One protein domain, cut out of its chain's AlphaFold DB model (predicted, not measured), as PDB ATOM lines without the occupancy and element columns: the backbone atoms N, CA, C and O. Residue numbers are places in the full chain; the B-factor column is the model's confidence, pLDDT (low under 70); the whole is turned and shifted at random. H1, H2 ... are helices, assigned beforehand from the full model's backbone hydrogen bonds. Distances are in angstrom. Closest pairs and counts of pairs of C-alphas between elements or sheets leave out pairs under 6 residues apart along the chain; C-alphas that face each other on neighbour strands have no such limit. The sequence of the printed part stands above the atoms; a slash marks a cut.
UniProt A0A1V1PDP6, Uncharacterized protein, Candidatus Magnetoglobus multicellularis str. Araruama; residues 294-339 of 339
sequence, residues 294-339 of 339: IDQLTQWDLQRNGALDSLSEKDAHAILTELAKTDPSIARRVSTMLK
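This is residues 294 to 339 of the 339 residues of an uncharacterized protein of Candidatus Magnetoglobus multicellularis str. Araruama (UniProt A0A1V1PDP6). A long single helix, H1, sticks out with residues 294 to 307 from a short helical hairpin made of H2 and H3. H1 and H2 form the two arms of a wide V, joined at its point by residues 310 to 312, and H3 folds back beside H2. The printed part has 46 residues with three named helices, H1, H2 and H3 in chain order, and no named strand; the class is all helix. It is loose, with a radius of gyration of the C-alphas of 13.5 A, and elongated, spanning 39 by 20 by 14 A.

H1, residues 294 to 309, touches no helix. It is only just apart from H2, residues 313 to 326, the closest C-alphas being 8.3 A from each other. H2 and H3, residues 328 to 337, touch and form a hairpin, running opposite ways at a shallow tilt of 32 degrees. Their closest C-alphas, those of Ala 324 and Ala 331, are 4.3 A apart, and H2 touches H3 with residues 320 to 325 alone. H1 and H3 are apart. Every O i to N i+4 pair is within hydrogen-bond range in H1, against 8 of 10 in H2 and 4 of 6 in H3.

H1 begins at C-alpha 294, (-4.000, 61.388, -21.967), and is 22.0 A long from first to last C-alpha. H2 begins at C-alpha 313, (-20.606, 40.708, -6.416), and measures 20.4 A. H3 measures 14.9 A and ends at C-alpha 337, (-12.650, 37.000, 1.967).

The two C-alphas farthest apart, those of Asp 295 and Lys 339, are 40.9 A apart. The printed part has no cut, and both links are tight. Lys 339 is the chain's last residue. The mean pLDDT of the printed part is 71.9, with residues 300 to 309, 329 to 330 and 332 to 339 under 70.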
ATOM      1  N   ILE A 294      -3.442  61.273 -23.324       81.31
ATOM      2  CA  ILE A 294      -4.000  61.388 -21.967       81.31
ATOM      3  C   ILE A 294      -5.504  61.154 -21.989       81.31
ATOM      4  O   ILE A 294      -5.982  60.335 -21.213       81.31
ATOM      5  N   ASP A 295      -6.234  61.797 -22.902       78.75
ATOM      6  CA  ASP A 295      -7.689  61.632 -22.989       78.75
ATOM      7  C   ASP A 295      -8.079  60.164 -23.182       78.75
ATOM      8  O   ASP A 295      -9.016  59.679 -22.547       78.75
ATOM      9  N   GLN A 296      -7.329  59.432 -24.011       75.50
ATOM     10  CA  GLN A 296      -7.548  58.002 -24.229       75.50
ATOM     11  C   GLN A 296      -7.333  57.180 -22.954       75.50
ATOM     12  O   GLN A 296      -8.142  56.303 -22.654       75.50
ATOM     13  N   LEU A 297      -6.280  57.465 -22.182       71.50
ATOM     14  CA  LEU A 297      -6.031  56.777 -20.912       71.50
ATOM     15  C   LEU A 297      -7.056  57.140 -19.845       71.50
ATOM     16  O   LEU A 297      -7.520  56.252 -19.138       71.50
ATOM     17  N   THR A 298      -7.442  58.410 -19.741       71.06
ATOM     18  CA  THR A 298      -8.482  58.850 -18.809       71.06
ATOM     19  C   THR A 298      -9.819  58.201 -19.154       71.06
ATOM     20  O   THR A 298     -10.496  57.696 -18.264       71.06
ATOM     21  N   GLN A 299     -10.186  58.134 -20.437       71.69
ATOM     22  CA  GLN A 299     -11.379  57.408 -20.878       71.69
ATOM     23  C   GLN A 299     -11.287  55.917 -20.561       71.69
ATOM     24  O   GLN A 299     -12.262  55.343 -20.080       71.69
ATOM     25  N   TRP A 300     -10.131  55.298 -20.796       68.00
ATOM     26  CA  TRP A 300      -9.921  53.890 -20.479       68.00
ATOM     27  C   TRP A 300     -10.017  53.617 -18.976       68.00
ATOM     28  O   TRP A 300     -10.672  52.656 -18.578       68.00
ATOM     29  N   ASP A 301      -9.440  54.469 -18.128       66.06
ATOM     30  CA  ASP A 301      -9.508  54.302 -16.675       66.06
ATOM     31  C   ASP A 301     -10.921  54.566 -16.137       66.06
ATOM     32  O   ASP A 301     -11.414  53.801 -15.311       66.06
ATOM     33  N   LEU A 302     -11.638  55.560 -16.675       67.00
ATOM     34  CA  LEU A 302     -13.058  55.778 -16.374       67.00
ATOM     35  C   LEU A 302     -13.921  54.582 -16.791       67.00
ATOM     36  O   LEU A 302     -14.795  54.167 -16.033       67.00
ATOM     37  N   GLN A 303     -13.672  54.000 -17.968       66.94
ATOM     38  CA  GLN A 303     -14.358  52.788 -18.419       66.94
ATOM     39  C   GLN A 303     -14.022  51.588 -17.533       66.94
ATOM     40  O   GLN A 303     -14.916  50.817 -17.196       66.94
ATOM     41  N   ARG A 304     -12.758  51.434 -17.127       67.06
ATOM     42  CA  ARG A 304     -12.308  50.358 -16.240       67.06
ATOM     43  C   ARG A 304     -12.939  50.473 -14.856       67.06
ATOM     44  O   ARG A 304     -13.471  49.485 -14.360       67.06
ATOM     45  N   ASN A 305     -12.906  51.656 -14.253       62.31
ATOM     46  CA  ASN A 305     -13.482  51.900 -12.932       62.31
ATOM     47  C   ASN A 305     -15.010  51.795 -12.982       62.31
ATOM     48  O   ASN A 305     -15.587  51.099 -12.161       62.31
ATOM     49  N   GLY A 306     -15.657  52.347 -14.013       67.50
ATOM     50  CA  GLY A 306     -17.092  52.160 -14.230       67.50
ATOM     51  C   GLY A 306     -17.476  50.690 -14.428       67.50
ATOM     52  O   GLY A 306     -18.483  50.244 -13.887       67.50
ATOM     53  N   ALA A 307     -16.659  49.909 -15.143       66.88
ATOM     54  CA  ALA A 307     -16.863  48.470 -15.284       66.88
ATOM     55  C   ALA A 307     -16.740  47.747 -13.934       66.88
ATOM     56  O   ALA A 307     -17.593  46.916 -13.630       66.88
ATOM     57  N   LEU A 308     -15.738  48.090 -13.117       63.62
ATOM     58  CA  LEU A 308     -15.553  47.545 -11.767       63.62
ATOM     59  C   LEU A 308     -16.698  47.927 -10.817       63.62
ATOM     60  O   LEU A 308     -17.189  47.063 -10.099       63.62
ATOM     61  N   ASP A 309     -17.166  49.173 -10.860       68.25
ATOM     62  CA  ASP A 309     -18.280  49.664 -10.037       68.25
ATOM     63  C   ASP A 309     -19.626  49.062 -10.471       68.25
ATOM     64  O   ASP A 309     -20.535  48.883  -9.661       68.25
ATOM     65  N   SER A 310     -19.763  48.729 -11.758       70.69
ATOM     66  CA  SER A 310     -20.941  48.048 -12.313       70.69
ATOM     67  C   SER A 310     -20.905  46.526 -12.156       70.69
ATOM     68  O   SER A 310     -21.883  45.846 -12.481       70.69
ATOM     69  N   LEU A 311     -19.781  45.977 -11.692       74.12
ATOM     70  CA  LEU A 311     -19.583  44.545 -11.583       74.12
ATOM     71  C   LEU A 311     -20.369  44.021 -10.377       74.12
ATOM     72  O   LEU A 311     -20.128  44.418  -9.237       74.12
ATOM     73  N   SER A 312     -21.320  43.115 -10.611       82.50
ATOM     74  CA  SER A 312     -22.063  42.509  -9.503       82.50
ATOM     75  C   SER A 312     -21.120  41.682  -8.620       82.50
ATOM     76  O   SER A 312     -20.159  41.095  -9.119       82.50
ATOM     77  N   GLU A 313     -21.403  41.563  -7.317       76.69
ATOM     78  CA  GLU A 313     -20.606  40.708  -6.416       76.69
ATOM     79  C   GLU A 313     -20.469  39.275  -6.953       76.69
ATOM     80  O   GLU A 313     -19.418  38.648  -6.825       76.69
ATOM     81  N   LYS A 314     -21.518  38.772  -7.614       82.31
ATOM     82  CA  LYS A 314     -21.533  37.450  -8.243       82.31
ATOM     83  C   LYS A 314     -20.533  37.353  -9.397       82.31
ATOM     84  O   LYS A 314     -19.821  36.355  -9.495       82.31
ATOM     85  N   ASP A 315     -20.467  38.373 -10.247       77.25
ATOM     86  CA  ASP A 315     -19.547  38.399 -11.388       77.25
ATOM     87  C   ASP A 315     -18.107  38.646 -10.925       77.25
ATOM     88  O   ASP A 315     -17.189  37.974 -11.395       77.25
ATOM     89  N   ALA A 316     -17.908  39.513  -9.926       75.94
ATOM     90  CA  ALA A 316     -16.609  39.730  -9.288       75.94
ATOM     91  C   ALA A 316     -16.071  38.423  -8.700       75.94
ATOM     92  O   ALA A 316     -14.915  38.054  -8.919       75.94
ATOM     93  N   HIS A 317     -16.937  37.684  -8.006       77.25
ATOM     94  CA  HIS A 317     -16.598  36.396  -7.426       77.25
ATOM     95  C   HIS A 317     -16.272  35.343  -8.493       77.25
ATOM     96  O   HIS A 317     -15.299  34.602  -8.339       77.25
ATOM     97  N   ALA A 318     -17.024  35.294  -9.597       81.00
ATOM     98  CA  ALA A 318     -16.758  34.376 -10.704       81.00
ATOM     99  C   ALA A 318     -15.405  34.663 -11.381       81.00
ATOM    100  O   ALA A 318     -14.621  33.738 -11.603       81.00
ATOM    101  N   ILE A 319     -15.094  35.939 -11.635       78.19
ATOM    102  CA  ILE A 319     -13.811  36.366 -12.215       78.19
ATOM    103  C   ILE A 319     -12.650  36.033 -11.274       78.19
ATOM    104  O   ILE A 319     -11.664  35.436 -11.703       78.19
ATOM    105  N   LEU A 320     -12.768  36.368  -9.985       76.81
ATOM    106  CA  LEU A 320     -11.743  36.054  -8.987       76.81
ATOM    107  C   LEU A 320     -11.524  34.545  -8.843       76.81
ATOM    108  O   LEU A 320     -10.387  34.106  -8.680       76.81
ATOM    109  N   THR A 321     -12.592  33.751  -8.940       78.25
ATOM    110  CA  THR A 321     -12.521  32.285  -8.890       78.25
ATOM    111  C   THR A 321     -11.801  31.708 -10.105       78.25
ATOM    112  O   THR A 321     -11.034  30.761  -9.945       78.25
ATOM    113  N   GLU A 322     -11.988  32.270 -11.302       81.62
ATOM    114  CA  GLU A 322     -11.215  31.845 -12.477       81.62
ATOM    115  C   GLU A 322      -9.754  32.291 -12.422       81.62
ATOM    116  O   GLU A 322      -8.857  31.480 -12.651       81.62
ATOM    117  N   LEU A 323      -9.487  33.542 -12.040       75.06
ATOM    118  CA  LEU A 323      -8.117  34.042 -11.881       75.06
ATOM    119  C   LEU A 323      -7.335  33.241 -10.832       75.06
ATOM    120  O   LEU A 323      -6.152  32.960 -11.022       75.06
ATOM    121  N   ALA A 324      -8.002  32.801  -9.762       79.38
ATOM    122  CA  ALA A 324      -7.430  31.928  -8.742       79.38
ATOM    123  C   ALA A 324      -6.989  30.550  -9.275       79.38
ATOM    124  O   ALA A 324      -6.124  29.921  -8.664       79.38
ATOM    125  N   LYS A 325      -7.538  30.070 -10.403       83.12
ATOM    126  CA  LYS A 325      -7.074  28.818 -11.036       83.12
ATOM    127  C   LYS A 325      -5.731  28.987 -11.734       83.12
ATOM    128  O   LYS A 325      -4.986  28.019 -11.854       83.12
ATOM    129  N   THR A 326      -5.433  30.198 -12.198       77.00
ATOM    130  CA  THR A 326      -4.194  30.520 -12.915       77.00
ATOM    131  C   THR A 326      -3.137  31.180 -12.030       77.00
ATOM    132  O   THR A 326      -1.955  31.084 -12.346       77.00
ATOM    133  N   ASP A 327      -3.534  31.801 -10.915       73.88
ATOM    134  CA  ASP A 327      -2.635  32.463  -9.965       73.88
ATOM    135  C   ASP A 327      -2.906  32.017  -8.506       73.88
ATOM    136  O   ASP A 327      -3.895  32.435  -7.883       73.88
ATOM    137  N   PRO A 328      -2.005  31.208  -7.909       78.62
ATOM    138  CA  PRO A 328      -2.136  30.723  -6.533       78.62
ATOM    139  C   PRO A 328      -2.178  31.822  -5.457       78.62
ATOM    140  O   PRO A 328      -2.686  31.587  -4.356       78.62
ATOM    141  N   SER A 329      -1.648  33.020  -5.733       63.47
ATOM    142  CA  SER A 329      -1.652  34.142  -4.783       63.47
ATOM    143  C   SER A 329      -3.047  34.766  -4.635       63.47
ATOM    144  O   SER A 329      -3.451  35.142  -3.529       63.47
ATOM    145  N   ILE A 330      -3.823  34.779  -5.722       69.81
ATOM    146  CA  ILE A 330      -5.211  35.256  -5.756       69.81
ATOM    147  C   ILE A 330      -6.123  34.259  -5.036       69.81
ATOM    148  O   ILE A 330      -6.943  34.667  -4.213       69.81
ATOM    149  N   ALA A 331      -5.914  32.951  -5.233       70.44
ATOM    150  CA  ALA A 331      -6.663  31.898  -4.536       70.44
ATOM    151  C   ALA A 331      -6.610  32.047  -3.004       70.44
ATOM    152  O   ALA A 331      -7.616  31.906  -2.298       70.44
ATOM    153  N   ARG A 332      -5.430  32.400  -2.480       68.56
ATOM    154  CA  ARG A 332      -5.215  32.601  -1.043       68.56
ATOM    155  C   ARG A 332      -5.990  33.799  -0.496       68.56
ATOM    156  O   ARG A 332      -6.504  33.697   0.607       68.56
ATOM    157  N   ARG A 333      -6.116  34.886  -1.264       65.75
ATOM    158  CA  ARG A 333      -6.910  36.077  -0.899       65.75
ATOM    159  C   ARG A 333      -8.420  35.842  -0.984       65.75
ATOM    160  O   ARG A 333      -9.149  36.284  -0.105       65.75
ATOM    161  N   VAL A 334      -8.887  35.109  -1.995       68.12
ATOM    162  CA  VAL A 334     -10.320  34.784  -2.145       68.12
ATOM    163  C   VAL A 334     -10.807  33.921  -0.976       68.12
ATOM    164  O   VAL A 334     -11.855  34.192  -0.398       68.12
ATOM    165  N   SER A 335     -10.017  32.923  -0.564       66.94
ATOM    166  CA  SER A 335     -10.362  32.050   0.572       66.94
ATOM    167  C   SER A 335     -10.409  32.752   1.937       66.94
ATOM    168  O   SER A 335     -11.085  32.258   2.840       66.94
ATOM    169  N   THR A 336      -9.729  33.891   2.107       69.50
ATOM    170  CA  THR A 336      -9.836  34.726   3.314       69.50
ATOM    171  C   THR A 336     -11.022  35.682   3.281       69.50
ATOM    172  O   THR A 336     -11.535  35.996   4.345       69.50
ATOM    173  N   MET A 337     -11.474  36.125   2.103       62.19
ATOM    174  CA  MET A 337     -12.650  37.000   1.967       62.19
ATOM    175  C   MET A 337     -13.990  36.263   2.130       62.19
ATOM    176  O   MET A 337     -14.997  36.894   2.418       62.19
ATOM    177  N   LEU A 338     -14.008  34.941   1.929       57.72
ATOM    178  CA  LEU A 338     -15.201  34.087   2.059       57.72
ATOM    179  C   LEU A 338     -15.439  33.544   3.483       57.72
ATOM    180  O   LEU A 338     -16.350  32.737   3.674       57.72
ATOM    181  N   LYS A 339     -14.597  33.912   4.451       50.97
ATOM    182  CA  LYS A 339     -14.733  33.538   5.865       50.97
ATOM    183  C   LYS A 339     -15.313  34.687   6.670       50.97
ATOM    184  O   LYS A 339     -16.120  34.386   7.573       50.97
TER     185      LYS A 339